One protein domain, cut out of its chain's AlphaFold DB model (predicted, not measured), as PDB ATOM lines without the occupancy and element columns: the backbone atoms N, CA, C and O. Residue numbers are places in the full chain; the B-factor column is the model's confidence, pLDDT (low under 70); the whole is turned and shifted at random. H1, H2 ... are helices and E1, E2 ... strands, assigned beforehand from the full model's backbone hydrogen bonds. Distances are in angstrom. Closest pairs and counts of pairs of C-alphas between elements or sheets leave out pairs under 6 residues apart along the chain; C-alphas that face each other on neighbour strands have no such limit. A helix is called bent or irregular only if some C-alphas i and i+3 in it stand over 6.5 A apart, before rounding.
ATOM      1  N   SER A  33     -34.419 -58.144 -32.253       92.06
ATOM      2  CA  SER A  33     -33.059 -58.549 -32.602       92.06
ATOM      3  C   SER A  33     -32.164 -57.357 -32.959       92.06
ATOM      4  O   SER A  33     -30.958 -57.415 -32.709       92.06
ATOM      5  N   ILE A  34     -32.738 -56.254 -33.461       96.62
ATOM      6  CA  ILE A  34     -32.006 -55.018 -33.766       96.62
ATOM      7  C   ILE A  34     -31.372 -54.464 -32.488       96.62
ATOM      8  O   ILE A  34     -30.165 -54.227 -32.460       96.62
ATOM      9  N   LEU A  35     -32.156 -54.343 -31.412       97.31
ATOM     10  CA  LEU A  35     -31.706 -53.820 -30.116       97.31
ATOM     11  C   LEU A  35     -30.750 -54.767 -29.379       97.31
ATOM     12  O   LEU A  35     -30.007 -54.337 -28.498       97.31
ATOM     13  N   GLN A  36     -30.772 -56.056 -29.721       96.62
ATOM     14  CA  GLN A  36     -29.860 -57.064 -29.173       96.62
ATOM     15  C   GLN A  36     -28.564 -57.210 -29.978       96.62
ATOM     16  O   GLN A  36     -27.618 -57.838 -29.502       96.62
ATOM     17  N   SER A  37     -28.520 -56.668 -31.199       96.25
ATOM     18  CA  SER A  37     -27.413 -56.887 -32.136       96.25
ATOM     19  C   SER A  37     -26.602 -55.635 -32.426       96.25
ATOM     20  O   SER A  37     -25.403 -55.761 -32.671       96.25
ATOM     21  N   TYR A  38     -27.226 -54.457 -32.427       98.44
ATOM     22  CA  TYR A  38     -26.604 -53.207 -32.853       98.44
ATOM     23  C   TYR A  38     -26.638 -52.163 -31.736       98.44
ATOM     24  O   TYR A  38     -27.702 -51.854 -31.207       98.44
ATOM     25  N   ASP A  39     -25.482 -51.565 -31.438       98.31
ATOM     26  CA  ASP A  39     -25.430 -50.352 -30.612       98.31
ATOM     27  C   ASP A  39     -26.025 -49.172 -31.376       98.31
ATOM     28  O   ASP A  39     -26.746 -48.359 -30.805       98.31
ATOM     29  N   LEU A  40     -25.773 -49.114 -32.687       98.81
ATOM     30  CA  LEU A  40     -26.379 -48.132 -33.577       98.81
ATOM     31  C   LEU A  40     -27.011 -48.812 -34.792       98.81
ATOM     32  O   LEU A  40     -26.322 -49.391 -35.632       98.81
ATOM     33  N   PHE A  41     -28.320 -48.660 -34.927       98.81
ATOM     34  CA  PHE A  41     -29.076 -48.959 -36.133       98.81
ATOM     35  C   PHE A  41     -29.756 -47.677 -36.625       98.81
ATOM     36  O   PHE A  41     -30.520 -47.041 -35.902       98.81
ATOM     37  N   SER A  42     -29.499 -47.294 -37.872       98.81
ATOM     38  CA  SER A  42     -30.176 -46.170 -38.520       98.81
ATOM     39  C   SER A  42     -30.857 -46.644 -39.793       98.81
ATOM     40  O   SER A  42     -30.197 -47.215 -40.660       98.81
ATOM     41  N   VAL A  43     -32.153 -46.367 -39.942       98.62
ATOM     42  CA  VAL A  43     -32.903 -46.629 -41.184       98.62
ATOM     43  C   VAL A  43     -32.330 -45.808 -42.340       98.62
ATOM     44  O   VAL A  43     -32.183 -46.296 -43.457       98.62
ATOM     45  N   GLY A  44     -32.017 -44.545 -42.070       98.44
ATOM     46  CA  GLY A  44     -31.516 -43.575 -43.029       98.44
ATOM     47  C   GLY A  44     -30.090 -43.144 -42.718       98.44
ATOM     48  O   GLY A  44     -29.261 -43.922 -42.240       98.44
ATOM     49  N   ASN A  45     -29.807 -41.880 -43.016       98.75
ATOM     50  CA  ASN A  45     -28.460 -41.328 -42.960       98.75
ATOM     51  C   ASN A  45     -27.956 -41.151 -41.525       98.75
ATOM     52  O   ASN A  45     -28.716 -40.817 -40.612       98.75
ATOM     53  N   VAL A  46     -26.642 -41.287 -41.368       98.75
ATOM     54  CA  VAL A  46     -25.930 -40.972 -40.130       98.75
ATOM     55  C   VAL A  46     -24.951 -39.834 -40.381       98.75
ATOM     56  O   VAL A  46     -24.209 -39.813 -41.365       98.75
ATOM     57  N   TRP A  47     -24.918 -38.886 -39.459       98.38
ATOM     58  CA  TRP A  47     -23.846 -37.922 -39.291       98.38
ATOM     59  C   TRP A  47     -23.231 -38.149 -37.910       98.38
ATOM     60  O   TRP A  47     -23.936 -38.151 -36.905       98.38
ATOM     61  N   THR A  48     -21.918 -38.351 -37.828       97.81
ATOM     62  CA  THR A  48     -21.234 -38.455 -36.531       97.81
ATOM     63  C   THR A  48     -19.820 -37.894 -36.582       97.81
ATOM     64  O   THR A  48     -19.144 -37.966 -37.614       97.81
ATOM     65  N   SER A  49     -19.369 -37.319 -35.472       95.56
ATOM     66  CA  SER A  49     -17.974 -36.925 -35.243       95.56
ATOM     67  C   SER A  49     -17.339 -37.655 -34.057       95.56
ATOM     68  O   SER A  49     -16.384 -37.147 -33.475       95.56
ATOM     69  N   SER A  50     -17.921 -38.781 -33.646       96.69
ATOM     70  CA  SER A  50     -17.587 -39.473 -32.401       96.69
ATOM     71  C   SER A  50     -17.581 -40.996 -32.602       96.69
ATOM     72  O   SER A  50     -17.272 -41.474 -33.700       96.69
ATOM     73  N   GLU A  51     -17.852 -41.754 -31.543       97.25
ATOM     74  CA  GLU A  51     -17.591 -43.188 -31.464       97.25
ATOM     75  C   GLU A  51     -18.863 -44.008 -31.207       97.25
ATOM     76  O   GLU A  51     -19.823 -43.532 -30.604       97.25
ATOM     77  N   VAL A  52     -18.866 -45.254 -31.682       98.69
ATOM     78  CA  VAL A  52     -19.873 -46.274 -31.360       98.69
ATOM     79  C   VAL A  52     -19.158 -47.497 -30.797       98.69
ATOM     80  O   VAL A  52     -18.246 -48.040 -31.433       98.69
ATOM     81  N   GLU A  53     -19.571 -47.939 -29.611       98.50
ATOM     82  CA  GLU A  53     -18.911 -49.018 -28.872       98.50
ATOM     83  C   GLU A  53     -18.990 -50.380 -29.564       98.50
ATOM     84  O   GLU A  53     -17.981 -51.093 -29.619       98.50
ATOM     85  N   GLY A  54     -20.147 -50.722 -30.132       98.25
ATOM     86  CA  GLY A  54     -20.376 -52.020 -30.758       98.25
ATOM     87  C   GLY A  54     -20.762 -51.972 -32.230       98.25
ATOM     88  O   GLY A  54     -20.216 -51.197 -33.023       98.25
ATOM     89  N   LYS A  55     -21.640 -52.901 -32.627       98.69
ATOM     90  CA  LYS A  55     -22.004 -53.102 -34.036       98.69
ATOM     91  C   LYS A  55     -22.860 -51.949 -34.547       98.69
ATOM     92  O   LYS A  55     -23.692 -51.412 -33.819       98.69
ATOM     93  N   THR A  56     -22.670 -51.605 -35.817       98.88
ATOM     94  CA  THR A  56     -23.352 -50.486 -36.473       98.88
ATOM     95  C   THR A  56     -23.974 -50.912 -37.799       98.88
ATOM     96  O   THR A  56     -23.309 -51.545 -38.620       98.88
ATOM     97  N   PHE A  57     -25.223 -50.513 -38.032       98.81
ATOM     98  CA  PHE A  57     -25.907 -50.627 -39.319       98.81
ATOM     99  C   PHE A  57     -26.430 -49.259 -39.768       98.81
ATOM    100  O   PHE A  57     -27.142 -48.581 -39.024       98.81
ATOM    101  N   ILE A  58     -26.113 -48.869 -41.001       98.75
ATOM    102  CA  ILE A  58     -26.580 -47.629 -41.628       98.75
ATOM    103  C   ILE A  58     -27.343 -47.984 -42.907       98.75
ATOM    104  O   ILE A  58     -26.756 -48.411 -43.899       98.75
ATOM    105  N   GLY A  59     -28.660 -47.789 -42.908       98.38
ATOM    106  CA  GLY A  59     -29.502 -48.023 -44.081       98.38
ATOM    107  C   GLY A  59     -29.354 -46.953 -45.171       98.38
ATOM    108  O   GLY A  59     -29.607 -47.234 -46.340       98.38
ATOM    109  N   GLY A  60     -28.902 -45.747 -44.811       97.88
ATOM    110  CA  GLY A  60     -28.554 -44.669 -45.741       97.88
ATOM    111  C   GLY A  60     -27.046 -44.422 -45.856       97.88
ATOM    112  O   GLY A  60     -26.240 -45.352 -45.835       97.88
ATOM    113  N   ASP A  61     -26.670 -43.149 -45.959       97.56
ATOM    114  CA  ASP A  61     -25.284 -42.700 -46.107       97.56
ATOM    115  C   ASP A  61     -24.637 -42.324 -44.767       97.56
ATOM    116  O   ASP A  61     -25.288 -41.779 -43.869       97.56
ATOM    117  N   LEU A  62     -23.314 -42.496 -44.671       97.44
ATOM    118  CA  LEU A  62     -22.500 -41.813 -43.664       97.44
ATOM    119  C   LEU A  62     -22.074 -40.444 -44.216       97.44
ATOM    120  O   LEU A  62     -21.198 -40.334 -45.077       97.44
ATOM    121  N   THR A  63     -22.709 -39.390 -43.710       97.19
ATOM    122  CA  THR A  63     -22.682 -38.042 -44.307       97.19
ATOM    123  C   THR A  63     -21.646 -37.095 -43.701       97.19
ATOM    124  O   THR A  63     -21.364 -36.038 -44.266       97.19
ATOM    125  N   SER A  64     -21.051 -37.439 -42.557       95.06
ATOM    126  CA  SER A  64     -20.054 -36.580 -41.916       95.06
ATOM    127  C   SER A  64     -18.701 -36.647 -42.629       95.06
ATOM    128  O   SER A  64     -18.204 -37.723 -42.955       95.06
ATOM    129  N   GLY A  65     -18.044 -35.497 -42.808       94.81
ATOM    130  CA  GLY A  65     -16.651 -35.434 -43.276       94.81
ATOM    131  C   GLY A  65     -15.608 -35.704 -42.178       94.81
ATOM    132  O   GLY A  65     -14.407 -35.727 -42.451       94.81
ATOM    133  N   ASN A  66     -16.055 -35.884 -40.933       95.19
ATOM    134  CA  ASN A  66     -15.208 -36.074 -39.755       95.19
ATOM    135  C   ASN A  66     -14.728 -37.522 -39.625       95.19
ATOM    136  O   ASN A  66     -15.339 -38.432 -40.177       95.19
ATOM    137  N   SER A  67     -13.643 -37.741 -38.877       95.81
ATOM    138  CA  SER A  67     -13.283 -39.102 -38.467       95.81
ATOM    139  C   SER A  67     -14.279 -39.612 -37.421       95.81
ATOM    140  O   SER A  67     -14.845 -38.811 -36.678       95.81
ATOM    141  N   ALA A  68     -14.492 -40.925 -37.393       97.50
ATOM    142  CA  ALA A  68     -15.369 -41.612 -36.451       97.50
ATOM    143  C   ALA A  68     -14.835 -43.025 -36.179       97.50
ATOM    144  O   ALA A  68     -14.183 -43.620 -37.049       97.50
ATOM    145  N   ASN A  69     -15.110 -43.541 -34.981       98.38
ATOM    146  CA  ASN A  69     -14.658 -44.855 -34.529       98.38
ATOM    147  C   ASN A  69     -15.855 -45.780 -34.299       98.38
ATOM    148  O   ASN A  69     -16.819 -45.397 -33.651       98.38
ATOM    149  N   PHE A  70     -15.788 -47.009 -34.799       98.69
ATOM    150  CA  PHE A  70     -16.851 -48.003 -34.647       98.69
ATOM    151  C   PHE A  70     -16.290 -49.306 -34.078       98.69
ATOM    152  O   PHE A  70     -15.147 -49.675 -34.378       98.69
ATOM    153  N   GLY A  71     -17.087 -50.000 -33.265       98.25
ATOM    154  CA  GLY A  71     -16.721 -51.277 -32.656       98.25
ATOM    155  C   GLY A  71     -15.550 -51.178 -31.675       98.25
ATOM    156  O   GLY A  71     -14.746 -52.106 -31.603       98.25
ATOM    157  N   ILE A  72     -15.392 -50.049 -30.972       97.81
ATOM    158  CA  ILE A  72     -14.239 -49.802 -30.084       97.81
ATOM    159  C   ILE A  72     -14.186 -50.748 -28.874       97.81
ATOM    160  O   ILE A  72     -13.097 -51.008 -28.364       97.81
ATOM    161  N   HIS A  73     -15.326 -51.296 -28.442       97.12
ATOM    162  CA  HIS A  73     -15.451 -52.178 -27.274       97.12
ATOM    163  C   HIS A  73     -15.818 -53.625 -27.642       97.12
ATOM    164  O   HIS A  73     -16.092 -54.447 -26.767       97.12
ATOM    165  N   LEU A  74     -15.786 -53.977 -28.930       97.69
ATOM    166  CA  LEU A  74     -15.950 -55.365 -29.353       97.69
ATOM    167  C   LEU A  74     -14.670 -56.179 -29.117       97.69
ATOM    168  O   LEU A  74     -13.549 -55.670 -29.050       97.69
ATOM    169  N   SER A  75     -14.833 -57.497 -29.034       97.06
ATOM    170  CA  SER A  75     -13.701 -58.422 -29.131       97.06
ATOM    171  C   SER A  75     -13.233 -58.539 -30.582       97.06
ATOM    172  O   SER A  75     -14.007 -58.307 -31.509       97.06
ATOM    173  N   SER A  76     -11.958 -58.891 -30.787       97.12
ATOM    174  CA  SER A  76     -11.431 -59.057 -32.146       97.12
ATOM    175  C   SER A  76     -12.186 -60.155 -32.887       97.12
ATOM    176  O   SER A  76     -12.417 -61.230 -32.331       97.12
ATOM    177  N   THR A  77     -12.585 -59.871 -34.122       96.62
ATOM    178  CA  THR A  77     -13.380 -60.776 -34.956       96.62
ATOM    179  C   THR A  77     -13.153 -60.474 -36.434       96.62
ATOM    180  O   THR A  77     -12.720 -59.382 -36.802       96.62
ATOM    181  N   THR A  78     -13.446 -61.450 -37.290       97.12
ATOM    182  CA  THR A  78     -13.538 -61.273 -38.746       97.12
ATOM    183  C   THR A  78     -14.979 -61.097 -39.220       97.12
ATOM    184  O   THR A  78     -15.193 -60.791 -40.393       97.12
ATOM    185  N   ASP A  79     -15.960 -61.287 -38.334       97.75
ATOM    186  CA  ASP A  79     -17.377 -61.102 -38.644       97.75
ATOM    187  C   ASP A  79     -17.667 -59.656 -39.041       97.75
ATOM    188  O   ASP A  79     -16.963 -58.724 -38.649       97.75
ATOM    189  N   VAL A  80     -18.744 -59.457 -39.798       98.44
ATOM    190  CA  VAL A  80     -19.223 -58.118 -40.134       98.44
ATOM    191  C   VAL A  80     -19.774 -57.439 -38.876       98.44
ATOM    192  O   VAL A  80     -20.647 -57.971 -38.188       98.44
ATOM    193  N   THR A  81     -19.246 -56.256 -38.577       98.62
ATOM    194  CA  THR A  81     -19.632 -55.427 -37.419       98.62
ATOM    195  C   THR A  81     -20.060 -54.023 -37.830       98.62
ATOM    196  O   THR A  81     -20.700 -53.332 -37.040       98.62
ATOM    197  N   PHE A  82     -19.737 -53.617 -39.059       98.75
ATOM    198  CA  PHE A  82     -20.198 -52.379 -39.664       98.75
ATOM    199  C   PHE A  82     -20.844 -52.680 -41.014       98.75
ATOM    200  O   PHE A  82     -20.218 -53.260 -41.904       98.75
ATOM    201  N   GLU A  83     -22.085 -52.246 -41.174       98.69
ATOM    202  CA  GLU A  83     -22.881 -52.440 -42.379       98.69
ATOM    203  C   GLU A  83     -23.398 -51.097 -42.889       98.69
ATOM    204  O   GLU A  83     -23.904 -50.289 -42.108       98.69
ATOM    205  N   ILE A  84     -23.290 -50.857 -44.197       98.12
ATOM    206  CA  ILE A  84     -23.811 -49.640 -44.828       98.12
ATOM    207  C   ILE A  84     -24.474 -49.930 -46.178       98.12
ATOM    208  O   ILE A  84     -23.832 -50.391 -47.124       98.12
ATOM    209  N   ALA A  85     -25.772 -49.650 -46.268       97.69
ATOM    210  CA  ALA A  85     -26.554 -49.851 -47.485       97.69
ATOM    211  C   ALA A  85     -26.494 -48.654 -48.451       97.69
ATOM    212  O   ALA A  85     -26.688 -48.844 -49.652       97.69
ATOM    213  N   GLY A  86     -26.197 -47.446 -47.966       95.44
ATOM    214  CA  GLY A  86     -25.842 -46.296 -48.802       95.44
ATOM    215  C   GLY A  86     -24.341 -46.231 -49.093       95.44
ATOM    216  O   GLY A  86     -23.697 -47.252 -49.350       95.44
ATOM    217  N   GLY A  87     -23.786 -45.021 -49.065       93.62
ATOM    218  CA  GLY A  87     -22.384 -44.731 -49.347       93.62
ATOM    219  C   GLY A  87     -21.706 -43.832 -48.313       93.62
ATOM    220  O   GLY A  87     -22.269 -43.446 -47.285       93.62
ATOM    221  N   PHE A  88     -20.451 -43.488 -48.598       94.81
ATOM    222  CA  PHE A  88     -19.646 -42.611 -47.755       94.81
ATOM    223  C   PHE A  88     -19.517 -41.236 -48.399       94.81
ATOM    224  O   PHE A  88     -18.978 -41.095 -49.492       94.81
ATOM    225  N   THR A  89     -19.911 -40.181 -47.685       93.38
ATOM    226  CA  THR A  89     -19.512 -38.829 -48.092       93.38
ATOM    227  C   THR A  89     -18.003 -38.666 -47.905       93.38
ATOM    228  O   THR A  89     -17.437 -39.138 -46.913       93.38
ATOM    229  N   GLY A  90     -17.343 -37.992 -48.853       92.75
ATOM    230  CA  GLY A  90     -15.907 -37.724 -48.794       92.75
ATOM    231  C   GLY A  90     -15.498 -36.987 -47.514       92.75
ATOM    232  O   GLY A  90     -16.193 -36.086 -47.046       92.75
ATOM    233  N   GLY A  91     -14.356 -37.364 -46.941       94.94
ATOM    234  CA  GLY A  91     -13.897 -36.814 -45.669       94.94
ATOM    235  C   GLY A  91     -12.676 -37.530 -45.103       94.94
ATOM    236  O   GLY A  91     -12.008 -38.298 -45.797       94.94
ATOM    237  N   ASN A  92     -12.402 -37.274 -43.825       96.56
ATOM    238  CA  ASN A  92     -11.333 -37.930 -43.083       96.56
ATOM    239  C   ASN A  92     -11.570 -39.450 -42.968       96.56
ATOM    240  O   ASN A  92     -12.727 -39.897 -43.004       96.56
ATOM    241  N   PRO A  93     -10.496 -40.247 -42.790       96.44
ATOM    242  CA  PRO A  93     -10.626 -41.680 -42.582       96.44
ATOM    243  C   PRO A  93     -11.542 -42.013 -41.400       96.44
ATOM    244  O   PRO A  93     -11.514 -41.320 -40.380       96.44
ATOM    245  N   ILE A  94     -12.330 -43.076 -41.531       97.75
ATOM    246  CA  ILE A  94     -13.057 -43.692 -40.409       97.75
ATOM    247  C   ILE A  94     -12.340 -44.960 -39.958       97.75
ATOM    248  O   ILE A  94     -11.609 -45.563 -40.746       97.75
ATOM    249  N   ASN A  95     -12.564 -45.378 -38.713       98.19
ATOM    250  CA  ASN A  95     -11.943 -46.572 -38.152       98.19
ATOM    251  C   ASN A  95     -13.011 -47.573 -37.705       98.19
ATOM    252  O   ASN A  95     -13.838 -47.277 -36.845       98.19
ATOM    253  N   ILE A  96     -12.948 -48.778 -38.257       98.38
ATOM    254  CA  ILE A  96     -13.637 -49.963 -37.756       98.38
ATOM    255  C   ILE A  96     -12.603 -50.712 -36.918       98.38
ATOM    256  O   ILE A  96     -11.652 -51.295 -37.441       98.38
ATOM    257  N   ASN A  97     -12.738 -50.624 -35.596       98.19
ATOM    258  CA  ASN A  97     -11.718 -51.113 -34.672       98.19
ATOM    259  C   ASN A  97     -11.704 -52.639 -34.547       98.19
ATOM    260  O   ASN A  97     -10.658 -53.223 -34.249       98.19
ATOM    261  N   LYS A  98     -12.860 -53.270 -34.765       98.19
ATOM    262  CA  LYS A  98     -13.093 -54.702 -34.587       98.19
ATOM    263  C   LYS A  98     -14.092 -55.192 -35.624       98.19
ATOM    264  O   LYS A  98     -15.152 -54.582 -35.755       98.19
ATOM    265  N   GLY A  99     -13.777 -56.287 -36.315       98.06
ATOM    266  CA  GLY A  99     -14.630 -56.849 -37.367       98.06
ATOM    267  C   GLY A  99     -14.437 -56.257 -38.762       98.06
ATOM    268  O   GLY A  99     -13.530 -55.465 -39.015       98.06
ATOM    269  N   SER A 100     -15.296 -56.709 -39.673       98.56
ATOM    270  CA  SER A 100     -15.301 -56.411 -41.107       98.56
ATOM    271  C   SER A 100     -16.396 -55.408 -41.492       98.56
ATOM    272  O   SER A 100     -17.370 -55.203 -40.763       98.56
ATOM    273  N   LEU A 101     -16.245 -54.827 -42.684       98.50
ATOM    274  CA  LEU A 101     -17.211 -53.942 -43.335       98.50
ATOM    275  C   LEU A 101     -18.006 -54.701 -44.407       98.50
ATOM    276  O   LEU A 101     -17.405 -55.230 -45.343       98.50
ATOM    277  N   ALA A 102     -19.337 -54.651 -44.348       98.38
ATOM    278  CA  ALA A 102     -20.191 -54.935 -45.503       98.38
ATOM    279  C   ALA A 102     -20.763 -53.631 -46.072       98.38
ATOM    280  O   ALA A 102     -21.300 -52.802 -45.336       98.38
ATOM    281  N   HIS A 103     -20.639 -53.433 -47.382       97.88
ATOM    282  CA  HIS A 103     -21.105 -52.219 -48.054       97.88
ATOM    283  C   HIS A 103     -21.927 -52.539 -49.302       97.88
ATOM    284  O   HIS A 103     -21.833 -53.633 -49.860       97.88
ATOM    285  N   ASN A 104     -22.695 -51.561 -49.780       94.38
ATOM    286  CA  ASN A 104     -23.467 -51.673 -51.014       94.38
ATOM    287  C   ASN A 104     -22.603 -52.145 -52.198       94.38
ATOM    288  O   ASN A 104     -21.535 -51.591 -52.470       94.38
ATOM    289  N   SER A 105     -23.084 -53.146 -52.940       93.88
ATOM    290  CA  SER A 105     -22.409 -53.651 -54.141       93.88
ATOM    291  C   SER A 105     -22.326 -52.659 -55.309       93.88
ATOM    292  O   SER A 105     -21.603 -52.911 -56.269       93.88
ATOM    293  N   ALA A 106     -23.062 -51.545 -55.250       91.31
ATOM    294  CA  ALA A 106     -23.006 -50.476 -56.242       91.31
ATOM    295  C   ALA A 106     -21.744 -49.602 -56.127       91.31
ATOM    296  O   ALA A 106     -21.419 -48.897 -57.084       91.31
ATOM    297  N   VAL A 107     -21.033 -49.644 -54.992       88.75
ATOM    298  CA  VAL A 107     -19.791 -48.886 -54.788       88.75
ATOM    299  C   VAL A 107     -18.566 -49.791 -54.864       88.75
ATOM    300  O   VAL A 107     -18.596 -50.963 -54.489       88.75
ATOM    301  N   ASN A 108     -17.456 -49.232 -55.348       87.94
ATOM    302  CA  ASN A 108     -16.194 -49.957 -55.428       87.94
ATOM    303  C   ASN A 108     -15.468 -49.928 -54.082       87.94
ATOM    304  O   ASN A 108     -15.406 -48.884 -53.424       87.94
ATOM    305  N   SER A 109     -14.834 -51.046 -53.735       92.44
ATOM    306  CA  SER A 109     -13.858 -51.117 -52.654       92.44
ATOM    307  C   SER A 109     -12.567 -51.786 -53.111       92.44
ATOM    308  O   SER A 109     -12.570 -52.729 -53.904       92.44
ATOM    309  N   PHE A 110     -11.434 -51.273 -52.640       92.94
ATOM    310  CA  PHE A 110     -10.130 -51.884 -52.878       92.94
ATOM    311  C   PHE A 110      -9.177 -51.616 -51.718       92.94
ATOM    312  O   PHE A 110      -9.191 -50.554 -51.092       92.94
ATOM    313  N   LEU A 111      -8.316 -52.591 -51.447       91.31
ATOM    314  CA  LEU A 111      -7.282 -52.480 -50.430       91.31
ATOM    315  C   LEU A 111      -6.190 -51.510 -50.910       91.31
ATOM    316  O   LEU A 111      -5.542 -51.748 -51.929       91.31
ATOM    317  N   GLN A 112      -5.989 -50.415 -50.177       89.25
ATOM    318  CA  GLN A 112      -5.021 -49.363 -50.500       89.25
ATOM    319  C   GLN A 112      -3.747 -49.459 -49.649       89.25
ATOM    320  O   GLN A 112      -2.654 -49.196 -50.148       89.25
ATOM    321  N   ASN A 113      -3.869 -49.851 -48.379       81.50
ATOM    322  CA  ASN A 113      -2.749 -50.110 -47.473       81.50
ATOM    323  C   ASN A 113      -2.831 -51.572 -47.015       81.50
ATOM    324  O   ASN A 113      -3.899 -51.952 -46.529       81.50
ATOM    325  N   PRO A 114      -1.768 -52.391 -47.178       80.56
ATOM    326  CA  PRO A 114      -1.813 -53.813 -46.867       80.56
ATOM    327  C   PRO A 114      -2.511 -54.129 -45.539       80.56
ATOM    328  O   PRO A 114      -2.235 -53.516 -44.509       80.56
ATOM    329  N   ALA A 115      -3.423 -55.096 -45.607       78.94
ATOM    330  CA  ALA A 115      -4.274 -55.605 -44.537       78.94
ATOM    331  C   ALA A 115      -5.324 -54.636 -43.955       78.94
ATOM    332  O   ALA A 115      -6.437 -55.083 -43.732       78.94
ATOM    333  N   VAL A 116      -5.043 -53.345 -43.739       89.56
ATOM    334  CA  VAL A 116      -5.892 -52.490 -42.871       89.56
ATOM    335  C   VAL A 116      -6.629 -51.366 -43.605       89.56
ATOM    336  O   VAL A 116      -7.770 -51.062 -43.269       89.56
ATOM    337  N   GLY A 117      -6.008 -50.713 -44.589       94.94
ATOM    338  CA  GLY A 117      -6.576 -49.499 -45.187       94.94
ATOM    339  C   GLY A 117      -7.325 -49.792 -46.478       94.94
ATOM    340  O   GLY A 117      -6.699 -50.105 -47.492       94.94
ATOM    341  N   TRP A 118      -8.643 -49.631 -46.458       97.25
ATOM    342  CA  TRP A 118      -9.514 -49.794 -47.617       97.25
ATOM    343  C   TRP A 118      -9.945 -48.440 -48.162       97.25
ATOM    344  O   TRP A 118     -10.246 -47.521 -47.407       97.25
ATOM    345  N   ASN A 119      -9.995 -48.312 -49.482       95.44
ATOM    346  CA  ASN A 119     -10.746 -47.245 -50.124       95.44
ATOM    347  C   ASN A 119     -12.133 -47.794 -50.453       95.44
ATOM    348  O   ASN A 119     -12.219 -48.795 -51.162       95.44
ATOM    349  N   VAL A 120     -13.186 -47.173 -49.925       94.75
ATOM    350  CA  VAL A 120     -14.583 -47.533 -50.190       94.75
ATOM    351  C   VAL A 120     -15.301 -46.272 -50.636       94.75
ATOM    352  O   VAL A 120     -15.377 -45.300 -49.886       94.75
ATOM    353  N   ASP A 121     -15.760 -46.271 -51.884       87.81
ATOM    354  CA  ASP A 121     -16.436 -45.124 -52.502       87.81
ATOM    355  C   ASP A 121     -15.649 -43.796 -52.405       87.81
ATOM    356  O   ASP A 121     -16.187 -42.718 -52.169       87.81
ATOM    357  N   GLY A 122     -14.319 -43.865 -52.531       89.94
ATOM    358  CA  GLY A 122     -13.444 -42.691 -52.473       89.94
ATOM    359  C   GLY A 122     -13.063 -42.238 -51.061       89.94
ATOM    360  O   GLY A 122     -12.215 -41.349 -50.932       89.94
ATOM    361  N   ARG A 123     -13.603 -42.859 -50.005       95.31
ATOM    362  CA  ARG A 123     -13.225 -42.595 -48.612       95.31
ATOM    363  C   ARG A 123     -12.326 -43.696 -48.056       95.31
ATOM    364  O   ARG A 123     -12.506 -44.875 -48.343       95.31
ATOM    365  N   MET A 124     -11.353 -43.310 -47.234       96.62
ATOM    366  CA  MET A 124     -10.513 -44.267 -46.515       96.62
ATOM    367  C   MET A 124     -11.259 -44.844 -45.304       96.62
ATOM    368  O   MET A 124     -11.775 -44.101 -44.469       96.62
ATOM    369  N   VAL A 125     -11.266 -46.168 -45.201       97.75
ATOM    370  CA  VAL A 125     -11.801 -46.943 -44.085       97.75
ATOM    371  C   VAL A 125     -10.667 -47.798 -43.527       97.75
ATOM    372  O   VAL A 125     -10.140 -48.672 -44.216       97.75
ATOM    373  N   ASN A 126     -10.275 -47.541 -42.283       98.00
ATOM    374  CA  ASN A 126      -9.292 -48.351 -41.573       98.00
ATOM    375  C   ASN A 126     -10.009 -49.505 -40.872       98.00
ATOM    376  O   ASN A 126     -10.796 -49.279 -39.957       98.00
ATOM    377  N   ILE A 127      -9.740 -50.734 -41.299       98.19
ATOM    378  CA  ILE A 127     -10.264 -51.965 -40.703       98.19
ATOM    379  C   ILE A 127      -9.149 -52.561 -39.847       98.19
ATOM    380  O   ILE A 127      -8.272 -53.269 -40.343       98.19
ATOM    381  N   ASN A 128      -9.132 -52.214 -38.560       96.56
ATOM    382  CA  ASN A 128      -7.973 -52.434 -37.685       96.56
ATOM    383  C   ASN A 128      -7.699 -53.921 -37.401       96.56
ATOM    384  O   ASN A 128      -6.549 -54.299 -37.171       96.56
ATOM    385  N   ASP A 129      -8.718 -54.776 -37.511       95.88
ATOM    386  CA  ASP A 129      -8.585 -56.238 -37.454       95.88
ATOM    387  C   ASP A 129      -8.154 -56.857 -38.797       95.88
ATOM    388  O   ASP A 129      -8.146 -58.074 -38.971       95.88
ATOM    389  N   GLY A 130      -7.748 -56.039 -39.767       91.88
ATOM    390  CA  GLY A 130      -7.372 -56.498 -41.097       91.88
ATOM    391  C   GLY A 130      -6.188 -57.469 -41.129       91.88
ATOM    392  O   GLY A 130      -6.157 -58.406 -41.925       91.88
ATOM    393  N   ASN A 131      -5.244 -57.336 -40.188       92.69
ATOM    394  CA  ASN A 131      -4.162 -58.315 -40.004       92.69
ATOM    395  C   ASN A 131      -4.652 -59.676 -39.472       92.69
ATOM    396  O   ASN A 131      -3.945 -60.672 -39.603       92.69
ATOM    397  N   SER A 132      -5.852 -59.718 -38.892       93.88
ATOM    398  CA  SER A 132      -6.538 -60.931 -38.439       93.88
ATOM    399  C   SER A 132      -7.468 -61.513 -39.511       93.88
ATOM    400  O   SER A 132      -8.134 -62.511 -39.254       93.88
ATOM    401  N   GLY A 133      -7.513 -60.918 -40.710       94.69
ATOM    402  CA  GLY A 133      -8.332 -61.381 -41.832       94.69
ATOM    403  C   GLY A 133      -9.647 -60.625 -42.030       94.69
ATOM    404  O   GLY A 133     -10.408 -60.996 -42.921       94.69
ATOM    405  N   ALA A 134      -9.924 -59.578 -41.244       97.38
ATOM    406  CA  ALA A 134     -11.064 -58.705 -41.500       97.38
ATOM    407  C   ALA A 134     -10.860 -57.883 -42.789       97.38
ATOM    408  O   ALA A 134      -9.735 -57.621 -43.219       97.38
ATOM    409  N   GLY A 135     -11.948 -57.454 -43.420       96.94
ATOM    410  CA  GLY A 135     -11.866 -56.706 -44.671       96.94
ATOM    411  C   GLY A 135     -13.158 -55.992 -45.028       96.94
ATOM    412  O   GLY A 135     -14.104 -55.979 -44.244       96.94
ATOM    413  N   ALA A 136     -13.182 -55.383 -46.211       97.31
ATOM    414  CA  ALA A 136     -14.397 -54.829 -46.786       97.31
ATOM    415  C   ALA A 136     -14.927 -55.769 -47.872       97.31
ATOM    416  O   ALA A 136     -14.170 -56.200 -48.744       97.31
ATOM    417  N   SER A 137     -16.224 -56.066 -47.839       96.56
ATOM    418  CA  SER A 137     -16.896 -56.851 -48.872       96.56
ATOM    419  C   SER A 137     -18.168 -56.172 -49.360       96.56
ATOM    420  O   SER A 137     -18.973 -55.680 -48.572       96.56
ATOM    421  N   ALA A 138     -18.363 -56.206 -50.676       96.81
ATOM    422  CA  ALA A 138     -19.615 -55.826 -51.306       96.81
ATOM    423  C   ALA A 138     -20.706 -56.856 -50.978       96.81
ATOM    424  O   ALA A 138     -20.505 -58.054 -51.178       96.81
ATOM    425  N   ASP A 139     -21.868 -56.382 -50.540       96.94
ATOM    426  CA  ASP A 139     -23.053 -57.189 -50.275       96.94
ATOM    427  C   ASP A 139     -24.194 -56.741 -51.202       96.94
ATOM    428  O   ASP A 139     -24.646 -55.595 -51.173       96.94
ATOM    429  N   ALA A 140     -24.645 -57.654 -52.065       95.06
ATOM    430  CA  ALA A 140     -25.738 -57.406 -53.005       95.06
ATOM    431  C   ALA A 140     -27.128 -57.455 -52.342       95.06
ATOM    432  O   ALA A 140     -28.092 -56.930 -52.897       95.06
ATOM    433  N   GLY A 141     -27.244 -58.089 -51.171       95.75
ATOM    434  CA  GLY A 141     -28.478 -58.215 -50.398       95.75
ATOM    435  C   GLY A 141     -28.688 -57.102 -49.371       95.75
ATOM    436  O   GLY A 141     -29.784 -56.999 -48.822       95.75
ATOM    437  N   ILE A 142     -27.690 -56.242 -49.130       97.00
ATOM    438  CA  ILE A 142     -27.731 -55.253 -48.041       97.00
ATOM    439  C   ILE A 142     -28.883 -54.246 -48.169       97.00
ATOM    440  O   ILE A 142     -29.460 -53.843 -47.164       97.00
ATOM    441  N   GLY A 143     -29.283 -53.888 -49.395       95.44
ATOM    442  CA  GLY A 143     -30.445 -53.024 -49.630       95.44
ATOM    443  C   GLY A 143     -31.766 -53.694 -49.238       95.44
ATOM    444  O   GLY A 143     -32.611 -53.072 -48.599       95.44
TER     445      GLY A 143
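AT A GLANCE: This is residues 33 to 143 of the 573 residues of the protein "Hypothetical protein" of Amphora coffeiformis (UniProt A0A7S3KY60). The chain winds in stacked turns, a short solenoid with the parallel sheet E1 E3 E4 E6 E10 as one wall and, over part of it, a second wall that begins with residues 51 to 52 and 69 to 70 and goes on into E5 and E9. The antiparallel strands E8 and E7 extend this second wall at one end of the stack, and H1 lies at the other end, near E1. The printed part has 111 residues, under half of them in named elements and those mostly strand, in the order H1 E1 E2 E3 E4 E5 E6 E7 E8 E9 H2 E10; the second sheet, of order E5 E9 E8 E7, is mixed. The whole is compact, with a radius of gyration of the C-alphas of 12.3 A, and rounded, spanning 34 by 28 by 28 A.

HOW THE PARTS SIT: H1, residues 33 to 37, only grazes the first sheet, with residues 34 to 37. E1, residues 40 to 42, is an edge strand of that sheet; E2, residues 46 to 48, pairs with no named strand. E3, residues 56 to 58, is parallel to E1, with N 42 and O 57 2.9 A apart. E4, residues 80 to 84, follows, with N 58 and O 83 at 2.8 A. E5, residues 94 to 96, is an edge strand of the second sheet. E6, residues 100 to 104, is parallel to E4, with N 102 and O 82 at 2.9 A. E7, E8 and E9, residues 109 to 113, 117 to 120 and 123 to 127, form a meander, each the antiparallel neighbour of the one before, with two hairpins: N 119 and O 110 are 2.9 A apart, N 125 and O 118 2.8 A. E9 is parallel to E5, with N 96 and O 126 at 2.8 A. H2, residues 128 to 132, only grazes this sheet, with residues 128 to 130. E10, residues 136 to 139, is parallel to E6, with N 139 and O 103 at 2.8 A. The two sheets form a sandwich, face to face, the facing parts 11.0 A centre to centre. In H1 the O i to N i+4 pair is within hydrogen-bond range; in H2 0 of 1 is, and 1 of 2 O i to N i+3 pairs.

IN THESE COORDINATES: H1 begins at C-alpha 33, (-33.059, -58.549, -32.602). E6 is 13.7 A long, E9 12.6 A, E7 12.3 A and E4 10.7 A. H2 is irregular: C-alphas 128 and 131 are 7.4 A apart. E10 ends at C-alpha 139, (-23.053, -57.189, -50.275).

THE WHOLE: The two C-alphas farthest apart, of Ser 33 and Asn 113, are 34.8 A apart. The printed part has no cut. The link from E3 to E4, residues 59 to 79, is long. Mean pLDDT of the printed part is 95.9, and no printed residue is under 70.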